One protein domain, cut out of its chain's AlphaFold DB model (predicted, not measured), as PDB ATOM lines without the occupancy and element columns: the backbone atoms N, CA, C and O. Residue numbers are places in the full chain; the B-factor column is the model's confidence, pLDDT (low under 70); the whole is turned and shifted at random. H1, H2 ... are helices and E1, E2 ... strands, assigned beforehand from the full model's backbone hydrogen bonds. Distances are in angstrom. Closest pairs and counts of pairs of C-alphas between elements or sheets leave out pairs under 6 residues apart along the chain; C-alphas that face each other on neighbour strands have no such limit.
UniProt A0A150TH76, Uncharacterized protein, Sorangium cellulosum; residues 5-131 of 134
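Overview. This is residues 5 to 131 of the 134 residues of an uncharacterized protein of Sorangium cellulosum (UniProt A0A150TH76). A strongly twisted sheet of three strands curls round helix H5, while short H4 packs beside edge strand E3 on the opposite face and links the sheet to a helical hairpin, H1 and H2. H1 lies at the end of the domain away from the sheet, and short H3 packs on residues 76 to 80 of H5. The printed part has 127 residues, with five named helices, H1 to H5, followed by three named strands in the antiparallel order E1 E2 E3; its class is mixed, helices and strands. It is compact, with a radius of gyration of the C-alphas of 15.2 A and spans of 47 by 36 by 28 A.

Arrangement. Start at E1, residues 99 to 106, E2, residues 109 to 117, and E3, residues 123 to 130, a meander in which each strand is the antiparallel neighbour of the one before. In the hairpin E1 and E2, look at N 102 and O 113, within hydrogen-bond range at 2.9 A; in the hairpin E2 and E3, at N 114 and O 127, 2.9 A. E3 bends by 59 degrees at residue 126. H5, residues 75 to 88, is on the sheet, which curls round it; its closest C-alphas to E3 are those of Glu 83 and Leu 125, 6.7 A. H4, residues 60 to 65, is on the opposite face, over none of the strands, at a height over the sheet of 5.3 A. H2, residues 20 to 37, touches H4 with residues 24 to 32 alone, closest at the C-alphas of Ala 28 and Phe 63, 5.0 A, at a steep tilt of 57 degrees, opposite ways. H1, residues 5 to 16, touches H2 in a hairpin at a shallow tilt of 22 degrees, closest at the C-alphas of Leu 14 and Leu 23, 5.6 A. H3, residues 39 to 43, touches H5, closest at the C-alphas of Arg 41 and Gly 80, 5.4 A. Every O i to N i+4 pair is within hydrogen-bond range in H2, H4 and H5, against 7 of 8 in H1 and 0 of 1 in H3, where 2 of 2 O i to N i+3 pairs are.

Along the chain. Find C-alpha 99 at (10.775, -28.776, 24.851), where E1 begins its 22.9 A; E2 measures 26.5 A and E3 20.2 A, ending at C-alpha 130, (29.112, -30.804, 20.358). H5 measures 20.1 A, H2 26.0 A and H1 17.6 A from C-alpha 5 at (6.289, -45.453, -5.751).

Size, cuts and confidence. The C-alphas farthest apart, those of Trp 17 and Gly 108, are 47.8 A apart. The printed part has no cut, and its one long link is H3 to H4, 16 residues. Look for pLDDT under 70 at residues 5 to 6 and 66 to 67.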
ATOM      1  N   GLU A   5       6.842 -45.956  -4.483       57.50
ATOM      2  CA  GLU A   5       6.289 -45.453  -5.751       57.50
ATOM      3  C   GLU A   5       5.503 -44.135  -5.596       57.50
ATOM      4  O   GLU A   5       5.503 -43.298  -6.494       57.50
ATOM      5  N   GLY A   6       4.869 -43.899  -4.441       69.62
ATOM      6  CA  GLY A   6       4.107 -42.671  -4.186       69.62
ATOM      7  C   GLY A   6       4.972 -41.477  -3.771       69.62
ATOM      8  O   GLY A   6       4.519 -40.331  -3.859       69.62
ATOM      9  N   THR A   7       6.209 -41.713  -3.316       81.19
ATOM     10  CA  THR A   7       7.084 -40.636  -2.824       81.19
ATOM     11  C   THR A   7       7.680 -39.817  -3.964       81.19
ATOM     12  O   THR A   7       7.742 -38.594  -3.865       81.19
ATOM     13  N   ASP A   8       8.039 -40.449  -5.082       86.00
ATOM     14  CA  ASP A   8       8.659 -39.739  -6.209       86.00
ATOM     15  C   ASP A   8       7.656 -38.860  -6.960       86.00
ATOM     16  O   ASP A   8       7.954 -37.713  -7.310       86.00
ATOM     17  N   GLU A   9       6.427 -39.351  -7.141       90.88
ATOM     18  CA  GLU A   9       5.351 -38.565  -7.740       90.88
ATOM     19  C   GLU A   9       4.961 -37.371  -6.858       90.88
ATOM     20  O   GLU A   9       4.866 -36.244  -7.351       90.88
ATOM     21  N   THR A  10       4.796 -37.589  -5.548       91.38
ATOM     22  CA  THR A  10       4.484 -36.514  -4.594       91.38
ATOM     23  C   THR A  10       5.575 -35.448  -4.606       91.38
ATOM     24  O   THR A  10       5.287 -34.258  -4.739       91.38
ATOM     25  N   ARG A  11       6.845 -35.866  -4.551       93.56
ATOM     26  CA  ARG A  11       7.997 -34.963  -4.627       93.56
ATOM     27  C   ARG A  11       7.988 -34.128  -5.909       93.56
ATOM     28  O   ARG A  11       8.218 -32.917  -5.855       93.56
ATOM     29  N   ARG A  12       7.697 -34.754  -7.057       93.38
ATOM     30  CA  ARG A  12       7.604 -34.083  -8.364       93.38
ATOM     31  C   ARG A  12       6.515 -33.011  -8.368       93.38
ATOM     32  O   ARG A  12       6.794 -31.886  -8.780       93.38
ATOM     33  N   TRP A  13       5.310 -33.328  -7.892       95.44
ATOM     34  CA  TRP A  13       4.201 -32.369  -7.821       95.44
ATOM     35  C   TRP A  13       4.507 -31.194  -6.888       95.44
ATOM     36  O   TRP A  13       4.325 -30.039  -7.274       95.44
ATOM     37  N   LEU A  14       5.065 -31.466  -5.704       94.94
ATOM     38  CA  LEU A  14       5.486 -30.425  -4.760       94.94
ATOM     39  C   LEU A  14       6.538 -29.484  -5.368       94.94
ATOM     40  O   LEU A  14       6.469 -28.266  -5.175       94.94
ATOM     41  N   GLY A  15       7.485 -30.034  -6.135       95.06
ATOM     42  CA  GLY A  15       8.469 -29.259  -6.887       95.06
ATOM     43  C   GLY A  15       7.838 -28.409  -7.993       95.06
ATOM     44  O   GLY A  15       8.116 -27.211  -8.078       95.06
ATOM     45  N   ALA A  16       6.950 -28.999  -8.799       96.06
ATOM     46  CA  ALA A  16       6.265 -28.320  -9.900       96.06
ATOM     47  C   ALA A  16       5.418 -27.130  -9.417       96.06
ATOM     48  O   ALA A  16       5.429 -26.066 -10.034       96.06
ATOM     49  N   TRP A  17       4.750 -27.271  -8.271       97.31
ATOM     50  CA  TRP A  17       3.953 -26.207  -7.650       97.31
ATOM     51  C   TRP A  17       4.769 -25.221  -6.805       97.31
ATOM     52  O   TRP A  17       4.202 -24.322  -6.190       97.31
ATOM     53  N   ARG A  18       6.103 -25.353  -6.774       96.06
ATOM     54  CA  ARG A  18       7.019 -24.489  -6.002       96.06
ATOM     55  C   ARG A  18       6.709 -24.452  -4.499       96.06
ATOM     56  O   ARG A  18       7.049 -23.484  -3.816       96.06
ATOM     57  N   LEU A  19       6.137 -25.524  -3.955       96.19
ATOM     58  CA  LEU A  19       5.795 -25.649  -2.536       96.19
ATOM     59  C   LEU A  19       7.032 -26.057  -1.721       96.19
ATOM     60  O   LEU A  19       7.102 -27.149  -1.163       96.19
ATOM     61  N   ARG A  20       8.037 -25.170  -1.665       93.88
ATOM     62  CA  ARG A  20       9.380 -25.457  -1.118       93.88
ATOM     63  C   ARG A  20       9.358 -26.006   0.308       93.88
ATOM     64  O   ARG A  20      10.081 -26.949   0.607       93.88
ATOM     65  N   THR A  21       8.519 -25.442   1.174       93.12
ATOM     66  CA  THR A  21       8.393 -25.888   2.568       93.12
ATOM     67  C   THR A  21       7.883 -27.324   2.650       93.12
ATOM     68  O   THR A  21       8.464 -28.144   3.356       93.12
ATOM     69  N   LEU A  22       6.833 -27.648   1.892       93.94
ATOM     70  CA  LEU A  22       6.257 -28.993   1.862       93.94
ATOM     71  C   LEU A  22       7.210 -29.998   1.218       93.94
ATOM     72  O   LEU A  22       7.312 -31.120   1.699       93.94
ATOM     73  N   LEU A  23       7.956 -29.585   0.190       94.25
ATOM     74  CA  LEU A  23       9.023 -30.395  -0.392       94.25
ATOM     75  C   LEU A  23      10.109 -30.725   0.645       94.25
ATOM     76  O   LEU A  23      10.521 -31.876   0.751       94.25
ATOM     77  N   GLY A  24      10.517 -29.748   1.462       93.19
ATOM     78  CA  GLY A  24      11.471 -29.966   2.552       93.19
ATOM     79  C   GLY A  24      10.960 -30.948   3.609       93.19
ATOM     80  O   GLY A  24      11.701 -31.831   4.033       93.19
ATOM     81  N   TYR A  25       9.688 -30.845   4.005       93.25
ATOM     82  CA  TYR A  25       9.074 -31.812   4.924       93.25
ATOM     83  C   TYR A  25       8.911 -33.200   4.305       93.25
ATOM     84  O   TYR A  25       9.101 -34.195   5.000       93.25
ATOM     85  N   HIS A  26       8.598 -33.282   3.012       93.38
ATOM     86  CA  HIS A  26       8.533 -34.546   2.289       93.38
ATOM     87  C   HIS A  26       9.896 -35.248   2.290       93.38
ATOM     88  O   HIS A  26       9.995 -36.401   2.709       93.38
ATOM     89  N   ASP A  27      10.956 -34.543   1.887       93.38
ATOM     90  CA  ASP A  27      12.313 -35.097   1.844       93.38
ATOM     91  C   ASP A  27      12.792 -35.498   3.256       93.38
ATOM     92  O   ASP A  27      13.370 -36.575   3.436       93.38
ATOM     93  N   ALA A  28      12.461 -34.705   4.284       94.00
ATOM     94  CA  ALA A  28      12.720 -35.048   5.682       94.00
ATOM     95  C   ALA A  28      11.956 -36.303   6.144       94.00
ATOM     96  O   ALA A  28      12.523 -37.149   6.836       94.00
ATOM     97  N   ALA A  29      10.691 -36.464   5.744       93.12
ATOM     98  CA  ALA A  29       9.887 -37.635   6.087       93.12
ATOM     99  C   ALA A  29      10.427 -38.908   5.430       93.12
ATOM    100  O   ALA A  29      10.509 -39.946   6.086       93.12
ATOM    101  N   VAL A  30      10.864 -38.828   4.170       92.75
ATOM    102  CA  VAL A  30      11.542 -39.939   3.486       92.75
ATOM    103  C   VAL A  30      12.833 -40.318   4.217       92.75
ATOM    104  O   VAL A  30      13.075 -41.503   4.454       92.75
ATOM    105  N   ALA A  31      13.643 -39.337   4.622       93.06
ATOM    106  CA  ALA A  31      14.877 -39.587   5.365       93.06
ATOM    107  C   ALA A  31      14.620 -40.227   6.742       93.06
ATOM    108  O   ALA A  31      15.288 -41.202   7.090       93.06
ATOM    109  N   LEU A  32      13.606 -39.762   7.481       93.56
ATOM    110  CA  LEU A  32      13.193 -40.366   8.749       93.56
ATOM    111  C   LEU A  32      12.715 -41.812   8.560       93.56
ATOM    112  O   LEU A  32      13.133 -42.693   9.303       93.56
ATOM    113  N   ILE A  33      11.892 -42.092   7.546       92.56
ATOM    114  CA  ILE A  33      11.431 -43.459   7.254       92.56
ATOM    115  C   ILE A  33      12.612 -44.386   6.952       92.56
ATOM    116  O   ILE A  33      12.634 -45.521   7.433       92.56
ATOM    117  N   ARG A  34      13.596 -43.912   6.176       92.19
ATOM    118  CA  ARG A  34      14.827 -44.667   5.903       92.19
ATOM    119  C   ARG A  34      15.586 -44.958   7.192       92.19
ATOM    120  O   ARG A  34      15.920 -46.111   7.430       92.19
ATOM    121  N   TYR A  35      15.768 -43.953   8.047       93.25
ATOM    122  CA  TYR A  35      16.422 -44.121   9.342       93.25
ATOM    123  C   TYR A  35      15.701 -45.126  10.257       93.25
ATOM    124  O   TYR A  35      16.331 -46.028  10.802       93.25
ATOM    125  N   LEU A  36      14.374 -45.027  10.391       92.75
ATOM    126  CA  LEU A  36      13.581 -45.929  11.239       92.75
ATOM    127  C   LEU A  36      13.635 -47.393  10.772       92.75
ATOM    128  O   LEU A  36      13.389 -48.300  11.566       92.75
ATOM    129  N   ARG A  37      13.952 -47.623   9.492       91.56
ATOM    130  CA  ARG A  37      14.143 -48.949   8.887       91.56
ATOM    131  C   ARG A  37      15.605 -49.390   8.828       91.56
ATOM    132  O   ARG A  37      15.853 -50.542   8.481       91.56
ATOM    133  N   ASP A  38      16.552 -48.508   9.136       92.19
ATOM    134  CA  ASP A  38      17.977 -48.787   8.996       92.19
ATOM    135  C   ASP A  38      18.412 -49.867  10.009       92.19
ATOM    136  O   ASP A  38      18.233 -49.687  11.221       92.19
ATOM    137  N   PRO A  39      18.992 -50.997   9.561       91.94
ATOM    138  CA  PRO A  39      19.474 -52.042  10.458       91.94
ATOM    139  C   PRO A  39      20.516 -51.557  11.475       91.94
ATOM    140  O   PRO A  39      20.580 -52.103  12.579       91.94
ATOM    141  N   GLU A  40      21.302 -50.524  11.158       92.44
ATOM    142  CA  GLU A  40      22.294 -49.959  12.078       92.44
ATOM    143  C   GLU A  40      21.637 -49.329  13.314       92.44
ATOM    144  O   GLU A  40      22.243 -49.336  14.388       92.44
ATOM    145  N   ARG A  41      20.378 -48.864  13.223       93.12
ATOM    146  CA  ARG A  41      19.617 -48.336  14.373       93.12
ATOM    147  C   ARG A  41      19.516 -49.368  15.501       93.12
ATOM    148  O   ARG A  41      19.638 -49.016  16.675       93.12
ATOM    149  N   LYS A  42      19.402 -50.661  15.162       92.69
ATOM    150  CA  LYS A  42      19.309 -51.760  16.143       92.69
ATOM    151  C   LYS A  42      20.564 -51.943  16.994       92.69
ATOM    152  O   LYS A  42      20.477 -52.524  18.074       92.69
ATOM    153  N   LYS A  43      21.718 -51.430  16.553       92.56
ATOM    154  CA  LYS A  43      22.954 -51.438  17.354       92.56
ATOM    155  C   LYS A  43      22.859 -50.525  18.578       92.56
ATOM    156  O   LYS A  43      23.547 -50.766  19.564       92.56
ATOM    157  N   TYR A  44      22.003 -49.507  18.519       93.50
ATOM    158  CA  TYR A  44      21.783 -48.547  19.601       93.50
ATOM    159  C   TYR A  44      20.479 -48.810  20.352       93.50
ATOM    160  O   TYR A  44      20.406 -48.588  21.557       93.50
ATOM    161  N   ILE A  45      19.460 -49.309  19.649       92.31
ATOM    162  CA  ILE A  45      18.121 -49.542  20.189       92.31
ATOM    163  C   ILE A  45      17.717 -50.977  19.864       92.31
ATOM    164  O   ILE A  45      17.215 -51.274  18.783       92.31
ATOM    165  N   ARG A  46      17.978 -51.893  20.801       88.62
ATOM    166  CA  ARG A  46      17.864 -53.346  20.577       88.62
ATOM    167  C   ARG A  46      16.465 -53.790  20.135       88.62
ATOM    168  O   ARG A  46      16.343 -54.730  19.355       88.62
ATOM    169  N   ASP A  47      15.431 -53.122  20.629       87.12
ATOM    170  CA  ASP A  47      14.020 -53.376  20.333       87.12
ATOM    171  C   ASP A  47      13.456 -52.459  19.234       87.12
ATOM    172  O   ASP A  47      12.241 -52.390  19.062       87.12
ATOM    173  N   ALA A  48      14.315 -51.767  18.473       86.31
ATOM    174  CA  ALA A  48      13.882 -50.922  17.366       86.31
ATOM    175  C   ALA A  48      13.111 -51.740  16.321       86.31
ATOM    176  O   ALA A  48      13.659 -52.615  15.640       86.31
ATOM    177  N   GLY A  49      11.826 -51.421  16.192       79.50
ATOM    178  CA  GLY A  49      10.955 -51.890  15.126       79.50
ATOM    179  C   GLY A  49      10.629 -50.768  14.138       79.50
ATOM    180  O   GLY A  49      11.007 -49.614  14.355       79.50
ATOM    181  N   PRO A  50       9.910 -51.087  13.051       77.69
ATOM    182  CA  PRO A  50       9.300 -50.069  12.211       77.69
ATOM    183  C   PRO A  50       8.352 -49.206  13.051       77.69
ATOM    184  O   PRO A  50       7.415 -49.724  13.656       77.69
ATOM    185  N   GLU A  51       8.578 -47.897  13.060       83.69
ATOM    186  CA  GLU A  51       7.732 -46.925  13.754       83.69
ATOM    187  C   GLU A  51       7.046 -45.997  12.738       83.69
ATOM    188  O   GLU A  51       7.600 -45.731  11.661       83.69
ATOM    189  N   PRO A  52       5.821 -45.520  13.022       85.50
ATOM    190  CA  PRO A  52       5.222 -44.442  12.247       85.50
ATOM    191  C   PRO A  52       6.031 -43.148  12.415       85.50
ATOM    192  O   PRO A  52       6.660 -42.927  13.442       85.50
ATOM    193  N   VAL A  53       5.976 -42.263  11.413       85.38
ATOM    194  CA  VAL A  53       6.596 -40.924  11.498       85.38
ATOM    195  C   VAL A  53       5.987 -40.110  12.644       85.38
ATOM    196  O   VAL A  53       6.704 -39.459  13.397       85.38
ATOM    197  N   VAL A  54       4.661 -40.157  12.793       83.31
ATOM    198  CA  VAL A  54       3.961 -39.508  13.907       83.31
ATOM    199  C   VAL A  54       4.217 -40.306  15.181       83.31
ATOM    200  O   VAL A  54       3.900 -41.492  15.227       83.31
ATOM    201  N   GLY A  55       4.772 -39.651  16.200       85.00
ATOM    202  CA  GLY A  55       5.164 -40.290  17.460       85.00
ATOM    203  C   GLY A  55       6.550 -40.945  17.431       85.00
ATOM    204  O   GLY A  55       6.932 -41.582  18.410       85.00
ATOM    205  N   ALA A  56       7.316 -40.790  16.344       91.62
ATOM    206  CA  ALA A  56       8.716 -41.203  16.314       91.62
ATOM    207  C   ALA A  56       9.545 -40.404  17.334       91.62
ATOM    208  O   ALA A  56       9.316 -39.217  17.564       91.62
ATOM    209  N   ARG A  57      10.583 -41.037  17.888       92.75
ATOM    210  CA  ARG A  57      11.531 -40.397  18.825       92.75
ATOM    211  C   ARG A  57      12.539 -39.462  18.157       92.75
ATOM    212  O   ARG A  57      13.400 -38.902  18.832       92.75
ATOM    213  N   VAL A  58      12.440 -39.279  16.847       94.56
ATOM    214  CA  VAL A  58      13.254 -38.348  16.067       94.56
ATOM    215  C   VAL A  58      12.307 -37.459  15.277       94.56
ATOM    216  O   VAL A  58      11.456 -37.953  14.538       94.56
ATOM    217  N   SER A  59      12.449 -36.148  15.443       94.31
ATOM    218  CA  SER A  59      11.620 -35.162  14.759       94.31
ATOM    219  C   SER A  59      12.040 -35.028  13.295       94.31
ATOM    220  O   SER A  59      13.214 -35.168  12.944       94.31
ATOM    221  N   LEU A  60      11.092 -34.673  12.425       93.25
ATOM    222  CA  LEU A  60      11.382 -34.328  11.028       93.25
ATOM    223  C   LEU A  60      12.372 -33.163  10.916       93.25
ATOM    224  O   LEU A  60      13.144 -33.097   9.957       93.25
ATOM    225  N   ASP A  61      12.379 -32.267  11.906       93.62
ATOM    226  CA  ASP A  61      13.298 -31.134  11.947       93.62
ATOM    227  C   ASP A  61      14.772 -31.568  12.009       93.62
ATOM    228  O   ASP A  61      15.612 -30.863  11.450       93.62
ATOM    229  N   TRP A  62      15.082 -32.759  12.544       94.81
ATOM    230  CA  TRP A  62      16.435 -33.329  12.505       94.81
ATOM    231  C   TRP A  62      16.963 -33.423  11.070       94.81
ATOM    232  O   TRP A  62      18.089 -33.022  10.766       94.81
ATOM    233  N   PHE A  63      16.128 -33.928  10.163       93.88
ATOM    234  CA  PHE A  63      16.485 -34.120   8.760       93.88
ATOM    235  C   PHE A  63      16.327 -32.837   7.944       93.88
ATOM    236  O   PHE A  63      17.101 -32.602   7.019       93.88
ATOM    237  N   ARG A  64      15.354 -31.987   8.294       93.06
ATOM    238  CA  ARG A  64      15.069 -30.741   7.571       93.06
ATOM    239  C   ARG A  64      16.111 -29.653   7.827       93.06
ATOM    240  O   ARG A  64      16.469 -28.930   6.903       93.06
ATOM    241  N   LEU A  65      16.557 -29.504   9.073       88.12
ATOM    242  CA  LEU A  65      17.481 -28.444   9.491       88.12
ATOM    243  C   LEU A  65      18.944 -28.900   9.507       88.12
ATOM    244  O   LEU A  65      19.841 -28.073   9.648       88.12
ATOM    245  N   GLY A  66      19.190 -30.195   9.299       68.56
ATOM    246  CA  GLY A  66      20.528 -30.743   9.150       68.56
ATOM    247  C   GLY A  66      21.215 -30.984  10.488       68.56
ATOM    248  O   GLY A  66      22.225 -30.349  10.785       68.56
ATOM    249  N   GLY A  67      20.712 -31.956  11.253       68.25
ATOM    250  CA  GLY A  67      21.448 -32.598  12.343       68.25
ATOM    251  C   GLY A  67      22.714 -33.262  11.800       68.25
ATOM    252  O   GLY A  67      22.726 -34.450  11.476       68.25
ATOM    253  N   ARG A  68      23.772 -32.468  11.616       78.25
ATOM    254  CA  ARG A  68      25.060 -32.945  11.113       78.25
ATOM    255  C   ARG A  68      25.735 -33.747  12.209       78.25
ATOM    256  O   ARG A  68      25.860 -33.282  13.340       78.25
ATOM    257  N   ALA A  69      26.188 -34.941  11.857       87.50
ATOM    258  CA  ALA A  69      27.074 -35.674  12.736       87.50
ATOM    259  C   ALA A  69      28.407 -34.923  12.855       87.50
ATOM    260  O   ALA A  69      28.957 -34.512  11.830       87.50
ATOM    261  N   PRO A  70      28.915 -34.704  14.077       87.94
ATOM    262  CA  PRO A  70      30.273 -34.223  14.247       87.94
ATOM    263  C   PRO A  70      31.248 -35.321  13.814       87.94
ATOM    264  O   PRO A  70      31.009 -36.497  14.076       87.94
ATOM    265  N   GLU A  71      32.380 -34.958  13.214       84.44
ATOM    266  CA  GLU A  71      33.462 -35.924  12.991       84.44
ATOM    267  C   GLU A  71      33.945 -36.511  14.337       84.44
ATOM    268  O   GLU A  71      34.019 -35.769  15.334       84.44
ATOM    269  N   PRO A  72      34.263 -37.825  14.407       85.75
ATOM    270  CA  PRO A  72      34.323 -38.817  13.317       85.75
ATOM    271  C   PRO A  72      33.024 -39.633  13.110       85.75
ATOM    272  O   PRO A  72      33.043 -40.737  12.554       85.75
ATOM    273  N   TYR A  73      31.886 -39.169  13.631       88.06
ATOM    274  CA  TYR A  73      30.668 -39.971  13.662       88.06
ATOM    275  C   TYR A  73      30.010 -40.072  12.284       88.06
ATOM    276  O   TYR A  73      29.730 -39.081  11.615       88.06
ATOM    277  N   GLN A  74      29.646 -41.297  11.903       91.50
ATOM    278  CA  GLN A  74      28.771 -41.526  10.755       91.50
ATOM    279  C   GLN A  74      27.338 -41.053  11.075       91.50
ATOM    280  O   GLN A  74      26.858 -41.340  12.176       91.50
ATOM    281  N   PRO A  75      26.607 -40.416  10.136       92.00
ATOM    282  CA  PRO A  75      25.293 -39.814  10.398       92.00
ATOM    283  C   PRO A  75      24.276 -40.718  11.103       92.00
ATOM    284  O   PRO A  75      23.683 -40.325  12.106       92.00
ATOM    285  N   VAL A  76      24.106 -41.953  10.628       92.62
ATOM    286  CA  VAL A  76      23.142 -42.906  11.206       92.62
ATOM    287  C   VAL A  76      23.562 -43.350  12.607       92.62
ATOM    288  O   VAL A  76      22.724 -43.473  13.499       92.62
ATOM    289  N   ARG A  77      24.864 -43.550  12.824       92.69
ATOM    290  CA  ARG A  77      25.427 -43.942  14.124       92.69
ATOM    291  C   ARG A  77      25.303 -42.825  15.150       92.69
ATOM    292  O   ARG A  77      24.930 -43.086  16.290       92.69
ATOM    293  N   TRP A  78      25.561 -41.590  14.726       93.88
ATOM    294  CA  TRP A  78      25.355 -40.399  15.543       93.88
ATOM    295  C   TRP A  78      23.900 -40.262  15.980       93.88
ATOM    296  O   TRP A  78      23.616 -40.123  17.170       93.88
ATOM    297  N   LEU A  79      22.970 -40.373  15.031       95.31
ATOM    298  CA  LEU A  79      21.548 -40.301  15.336       95.31
ATOM    299  C   LEU A  79      21.107 -41.461  16.243       95.31
ATOM    300  O   LEU A  79      20.408 -41.223  17.219       95.31
ATOM    301  N   GLY A  80      21.575 -42.692  16.006       95.12
ATOM    302  CA  GLY A  80      21.324 -43.836  16.894       95.12
ATOM    303  C   GLY A  80      21.810 -43.612  18.327       95.12
ATOM    304  O   GLY A  80      21.078 -43.889  19.278       95.12
ATOM    305  N   PHE A  81      23.012 -43.057  18.496       94.94
ATOM    306  CA  PHE A  81      23.531 -42.668  19.807       94.94
ATOM    307  C   PHE A  81      22.646 -41.612  20.485       94.94
ATOM    308  O   PHE A  81      22.300 -41.760  21.661       94.94
ATOM    309  N   CYS A  82      22.243 -40.574  19.749       95.50
ATOM    310  CA  CYS A  82      21.424 -39.502  20.304       95.50
ATOM    311  C   CYS A  82      20.011 -39.977  20.662       95.50
ATOM    312  O   CYS A  82      19.500 -39.644  21.729       95.50
ATOM    313  N   GLU A  83      19.391 -40.791  19.806       95.56
ATOM    314  CA  GLU A  83      18.063 -41.353  20.049       95.56
ATOM    315  C   GLU A  83      18.067 -42.246  21.299       95.56
ATOM    316  O   GLU A  83      17.193 -42.114  22.160       95.56
ATOM    317  N   ARG A  84      19.084 -43.108  21.448       96.00
ATOM    318  CA  ARG A  84      19.265 -43.913  22.664       96.00
ATOM    319  C   ARG A  84      19.432 -43.025  23.897       96.00
ATOM    320  O   ARG A  84      18.742 -43.237  24.887       96.00
ATOM    321  N   THR A  85      20.307 -42.025  23.827       95.62
ATOM    322  CA  THR A  85      20.546 -41.098  24.945       95.62
ATOM    323  C   THR A  85      19.247 -40.421  25.383       95.62
ATOM    324  O   THR A  85      18.935 -40.396  26.570       95.62
ATOM    325  N   LEU A  86      18.447 -39.929  24.431       94.81
ATOM    326  CA  LEU A  86      17.155 -39.317  24.730       94.81
ATOM    327  C   LEU A  86      16.180 -40.314  25.374       94.81
ATOM    328  O   LEU A  86      15.426 -39.956  26.278       94.81
ATOM    329  N   ARG A  87      16.187 -41.573  24.919       92.69
ATOM    330  CA  ARG A  87      15.358 -42.644  25.489       92.69
ATOM    331  C   ARG A  87      15.725 -42.950  26.945       92.69
ATOM    332  O   ARG A  87      14.817 -43.234  27.724       92.69
ATOM    333  N   ASP A  88      17.004 -42.846  27.292       93.44
ATOM    334  CA  ASP A  88      17.534 -43.139  28.627       93.44
ATOM    335  C   ASP A  88      17.379 -41.947  29.608       93.44
ATOM    336  O   ASP A  88      17.351 -42.143  30.822       93.44
ATOM    337  N   ALA A  89      17.190 -40.717  29.109       90.62
ATOM    338  CA  ALA A  89      17.163 -39.469  29.891       90.62
ATOM    339  C   ALA A  89      15.964 -39.277  30.852       90.62
ATOM    340  O   ALA A  89      15.828 -38.215  31.448       90.62
ATOM    341  N   SER A  90      15.091 -40.278  31.023       84.19
ATOM    342  CA  SER A  90      13.953 -40.256  31.968       84.19
ATOM    343  C   SER A  90      13.063 -39.000  31.888       84.19
ATOM    344  O   SER A  90      12.605 -38.485  32.905       84.19
ATOM    345  N   ILE A  91      12.786 -38.513  30.674       86.88
ATOM    346  CA  ILE A  91      11.919 -37.345  30.448       86.88
ATOM    347  C   ILE A  91      10.463 -37.686  30.781       86.88
ATOM    348  O   ILE A  91       9.899 -38.648  30.243       86.88
ATOM    349  N   ASP A  92       9.834 -36.860  31.621       82.44
ATOM    350  CA  ASP A  92       8.424 -36.998  31.979       82.44
ATOM    351  C   ASP A  92       7.519 -36.754  30.760       82.44
ATOM    352  O   ASP A  92       7.486 -35.675  30.160       82.44
ATOM    353  N   ARG A  93       6.745 -37.781  30.398       79.62
ATOM    354  CA  ARG A  93       5.795 -37.753  29.274       79.62
ATOM    355  C   ARG A  93       4.480 -37.054  29.614       79.62
ATOM    356  O   ARG A  93       3.745 -36.701  28.699       79.62
ATOM    357  N   SER A  94       4.174 -36.904  30.900       76.75
ATOM    358  CA  SER A  94       2.964 -36.252  31.414       76.75
ATOM    359  C   SER A  94       3.183 -34.787  31.796       76.75
ATOM    360  O   SER A  94       2.217 -34.035  31.912       76.75
ATOM    361  N   GLY A  95       4.444 -34.381  31.944       75.31
ATOM    362  CA  GLY A  95       4.831 -33.027  32.308       75.31
ATOM    363  C   GLY A  95       4.487 -31.988  31.242       75.31
ATOM    364  O   GLY A  95       4.465 -32.279  30.042       75.31
ATOM    365  N   VAL A  96       4.275 -30.756  31.712       76.44
ATOM    366  CA  VAL A  96       3.882 -29.577  30.915       76.44
ATOM    367  C   VAL A  96       4.980 -29.140  29.935       76.44
ATOM    368  O   VAL A  96       4.702 -28.474  28.940       76.44
ATOM    369  N   GLU A  97       6.233 -29.526  30.182       85.62
ATOM    370  CA  GLU A  97       7.371 -29.175  29.332       85.62
ATOM    371  C   GLU A  97       7.212 -29.746  27.919       85.62
ATOM    372  O   GLU A  97       7.214 -30.964  27.712       85.62
ATOM    373  N   ALA A  98       7.097 -28.848  26.938       90.69
ATOM    374  CA  ALA A  98       6.981 -29.192  25.525       90.69
ATOM    375  C   ALA A  98       8.343 -29.336  24.829       90.69
ATOM    376  O   ALA A  98       8.421 -29.965  23.777       90.69
ATOM    377  N   THR A  99       9.410 -28.773  25.396       94.75
ATOM    378  CA  THR A  99      10.775 -28.776  24.851       94.75
ATOM    379  C   THR A  99      11.787 -28.888  25.974       94.75
ATOM    380  O   THR A  99      11.523 -28.401  27.071       94.75
ATOM    381  N   GLY A 100      12.970 -29.415  25.681       94.69
ATOM    382  CA  GLY A 100      14.065 -29.410  26.638       94.69
ATOM    383  C   GLY A 100      15.388 -29.844  26.036       94.69
ATOM    384  O   GLY A 100      15.536 -30.007  24.820       94.69
ATOM    385  N   GLU A 101      16.357 -30.023  26.924       95.38
ATOM    386  CA  GLU A 101      17.737 -30.334  26.580       95.38
ATOM    387  C   GLU A 101      18.220 -31.529  27.403       95.38
ATOM    388  O   GLU A 101      17.826 -31.707  28.556       95.38
ATOM    389  N   VAL A 102      19.054 -32.370  26.799       95.06
ATOM    390  CA  VAL A 102      19.760 -33.465  27.468       95.06
ATOM    391  C   VAL A 102      21.241 -33.314  27.176       95.06
ATOM    392  O   VAL A 102      21.643 -33.202  26.018       95.06
ATOM    393  N   PHE A 103      22.049 -33.352  28.228       94.19
ATOM    394  CA  PHE A 103      23.500 -33.299  28.131       94.19
ATOM    395  C   PHE A 103      24.062 -34.699  28.332       94.19
ATOM    396  O   PHE A 103      23.679 -35.411  29.260       94.19
ATOM    397  N   THR A 104      24.965 -35.113  27.450       94.06
ATOM    398  CA  THR A 104      25.619 -36.420  27.527       94.06
ATOM    399  C   THR A 104      27.094 -36.302  27.206       94.06
ATOM    400  O   THR A 104      27.514 -35.397  26.484       94.06
ATOM    401  N   ARG A 105      27.889 -37.236  27.726       92.69
ATOM    402  CA  ARG A 105      29.324 -37.299  27.472       92.69
ATOM    403  C   ARG A 105      29.674 -38.591  26.745       92.69
ATOM    404  O   ARG A 105      29.363 -39.675  27.231       92.69
ATOM    405  N   ALA A 106      30.367 -38.478  25.617       89.81
ATOM    406  CA  ALA A 106      30.910 -39.619  24.883       89.81
ATOM    407  C   ALA A 106      32.314 -39.293  24.368       89.81
ATOM    408  O   ALA A 106      32.580 -38.172  23.940       89.81
ATOM    409  N   GLU A 107      33.228 -40.263  24.468       88.44
ATOM    410  CA  GLU A 107      34.623 -40.122  24.011       88.44
ATOM    411  C   GLU A 107      35.311 -38.851  24.551       88.44
ATOM    412  O   GLU A 107      36.046 -38.154  23.858       88.44
ATOM    413  N   GLY A 108      35.020 -38.508  25.809       88.62
ATOM    414  CA  GLY A 108      35.580 -37.334  26.478       88.62
ATOM    415  C   GLY A 108      34.920 -35.996  26.125       88.62
ATOM    416  O   GLY A 108      35.197 -35.026  26.829       88.62
ATOM    417  N   ARG A 109      34.014 -35.945  25.140       90.69
ATOM    418  CA  ARG A 109      33.330 -34.732  24.661       90.69
ATOM    419  C   ARG A 109      31.912 -34.624  25.212       90.69
ATOM    420  O   ARG A 109      31.238 -35.642  25.379       90.69
ATOM    421  N   TRP A 110      31.474 -33.397  25.476       92.75
ATOM    422  CA  TRP A 110      30.092 -33.096  25.839       92.75
ATOM    423  C   TRP A 110      29.248 -32.840  24.597       92.75
ATOM    424  O   TRP A 110      29.697 -32.232  23.622       92.75
ATOM    425  N   PHE A 111      28.018 -33.332  24.643       93.44
ATOM    426  CA  PHE A 111      27.030 -33.164  23.599       93.44
ATOM    427  C   PHE A 111      25.717 -32.704  24.205       93.44
ATOM    428  O   PHE A 111      25.237 -33.268  25.191       93.44
ATOM    429  N   LYS A 112      25.124 -31.718  23.546       94.50
ATOM    430  CA  LYS A 112      23.797 -31.198  23.838       94.50
ATOM    431  C   LYS A 112      22.810 -31.772  22.834       94.50
ATOM    432  O   LYS A 112      23.019 -31.650  21.627       94.50
ATOM    433  N   LEU A 113      21.741 -32.386  23.326       95.06
ATOM    434  CA  LEU A 113      20.626 -32.911  22.542       95.06
ATOM    435  C   LEU A 113      19.397 -32.056  22.831       95.06
ATOM    436  O   LEU A 113      18.993 -31.928  23.983       95.06
ATOM    437  N   VAL A 114      18.781 -31.505  21.791       95.50
ATOM    438  CA  VAL A 114      17.544 -30.724  21.903       95.50
ATOM    439  C   VAL A 114      16.368 -31.617  21.542       95.50
ATOM    440  O   VAL A 114      16.393 -32.289  20.507       95.50
ATOM    441  N   TRP A 115      15.325 -31.615  22.369       95.88
ATOM    442  CA  TRP A 115      14.118 -32.409  22.150       95.88
ATOM    443  C   TRP A 115      12.839 -31.578  22.272       95.88
ATOM    444  O   TRP A 115      12.805 -30.535  22.928       95.88
ATOM    445  N   ARG A 116      11.767 -32.059  21.634       95.00
ATOM    446  CA  ARG A 116      10.417 -31.470  21.669       95.00
ATOM    447  C   ARG A 116       9.339 -32.554  21.651       95.00
ATOM    448  O   ARG A 116       9.551 -33.611  21.069       95.00
ATOM    449  N   LYS A 117       8.180 -32.302  22.260       93.12
ATOM    450  CA  LYS A 117       6.979 -33.153  22.190       93.12
ATOM    451  C   LYS A 117       6.040 -32.663  21.085       93.12
ATOM    452  O   LYS A 117       5.132 -31.880  21.347       93.12
ATOM    453  N   ASP A 118       6.251 -33.125  19.853       86.31
ATOM    454  CA  ASP A 118       5.441 -32.718  18.687       86.31
ATOM    455  C   ASP A 118       3.964 -33.167  18.793       86.31
ATOM    456  O   ASP A 118       3.069 -32.501  18.282       86.31
ATOM    457  N   ASP A 119       3.697 -34.276  19.490       87.50
ATOM    458  CA  ASP A 119       2.357 -34.826  19.761       87.50
ATOM    459  C   ASP A 119       1.847 -34.492  21.184       87.50
ATOM    460  O   ASP A 119       0.857 -35.061  21.649       87.50
ATOM    461  N   GLY A 120       2.559 -33.619  21.905       87.38
ATOM    462  CA  GLY A 120       2.288 -33.271  23.301       87.38
ATOM    463  C   GLY A 120       2.658 -34.344  24.333       87.38
ATOM    464  O   GLY A 120       2.433 -34.129  25.520       87.38
ATOM    465  N   ARG A 121       3.223 -35.494  23.931       88.94
ATOM    466  CA  ARG A 121       3.489 -36.633  24.836       88.94
ATOM    467  C   ARG A 121       4.876 -37.242  24.670       88.94
ATOM    468  O   ARG A 121       5.530 -37.568  25.659       88.94
ATOM    469  N   THR A 122       5.319 -37.428  23.436       90.38
ATOM    470  CA  THR A 122       6.500 -38.199  23.062       90.38
ATOM    471  C   THR A 122       7.668 -37.259  22.783       90.38
ATOM    472  O   THR A 122       7.625 -36.521  21.801       90.38
ATOM    473  N   PRO A 123       8.733 -37.268  23.607       94.31
ATOM    474  CA  PRO A 123       9.939 -36.507  23.310       94.31
ATOM    475  C   PRO A 123      10.583 -37.021  22.022       94.31
ATOM    476  O   PRO A 123      10.923 -38.204  21.916       94.31
ATOM    477  N   ALA A 124      10.761 -36.118  21.065       94.88
ATOM    478  CA  ALA A 124      11.409 -36.355  19.793       94.88
ATOM    479  C   ALA A 124      12.670 -35.496  19.682       94.88
ATOM    480  O   ALA A 124      12.662 -34.299  19.974       94.88
ATOM    481  N   LEU A 125      13.763 -36.119  19.256       95.81
ATOM    482  CA  LEU A 125      15.046 -35.468  19.048       95.81
ATOM    483  C   LEU A 125      14.961 -34.492  17.867       95.81
ATOM    484  O   LEU A 125      14.608 -34.890  16.757       95.81
ATOM    485  N   VAL A 126      15.296 -33.226  18.103       95.62
ATOM    486  CA  VAL A 126      15.249 -32.142  17.108       95.62
ATOM    487  C   VAL A 126      16.636 -31.885  16.532       95.62
ATOM    488  O   VAL A 126      16.795 -31.774  15.320       95.62
ATOM    489  N   SER A 127      17.652 -31.800  17.386       95.06
ATOM    490  CA  SER A 127      19.035 -31.565  16.975       95.06
ATOM    491  C   SER A 127      20.009 -32.062  18.037       95.06
ATOM    492  O   SER A 127      19.626 -32.356  19.171       95.06
ATOM    493  N   ALA A 128      21.279 -32.169  17.658       94.38
ATOM    494  CA  ALA A 128      22.360 -32.399  18.597       94.38
ATOM    495  C   ALA A 128      23.629 -31.681  18.132       94.38
ATOM    496  O   ALA A 128      23.884 -31.579  16.929       94.38
ATOM    497  N   SER A 129      24.424 -31.194  19.078       91.81
ATOM    498  CA  SER A 129      25.671 -30.476  18.813       91.81
ATOM    499  C   SER A 129      26.737 -30.840  19.836       91.81
ATOM    500  O   SER A 129      26.427 -31.115  20.996       91.81
ATOM    501  N   ALA A 130      28.003 -30.818  19.413       87.50
ATOM    502  CA  ALA A 130      29.112 -30.804  20.358       87.50
ATOM    503  C   ALA A 130      29.057 -29.495  21.146       87.50
ATOM    504  O   ALA A 130      28.932 -28.421  20.558       87.50
ATOM    505  N   GLU A 131      29.132 -29.600  22.462       78.56
ATOM    506  CA  GLU A 131      29.313 -28.446  23.323       78.56
ATOM    507  C   GLU A 131      30.810 -28.138  23.374       78.56
ATOM    508  O   GLU A 131      31.635 -29.039  23.569       78.56
TER     509      GLU A 131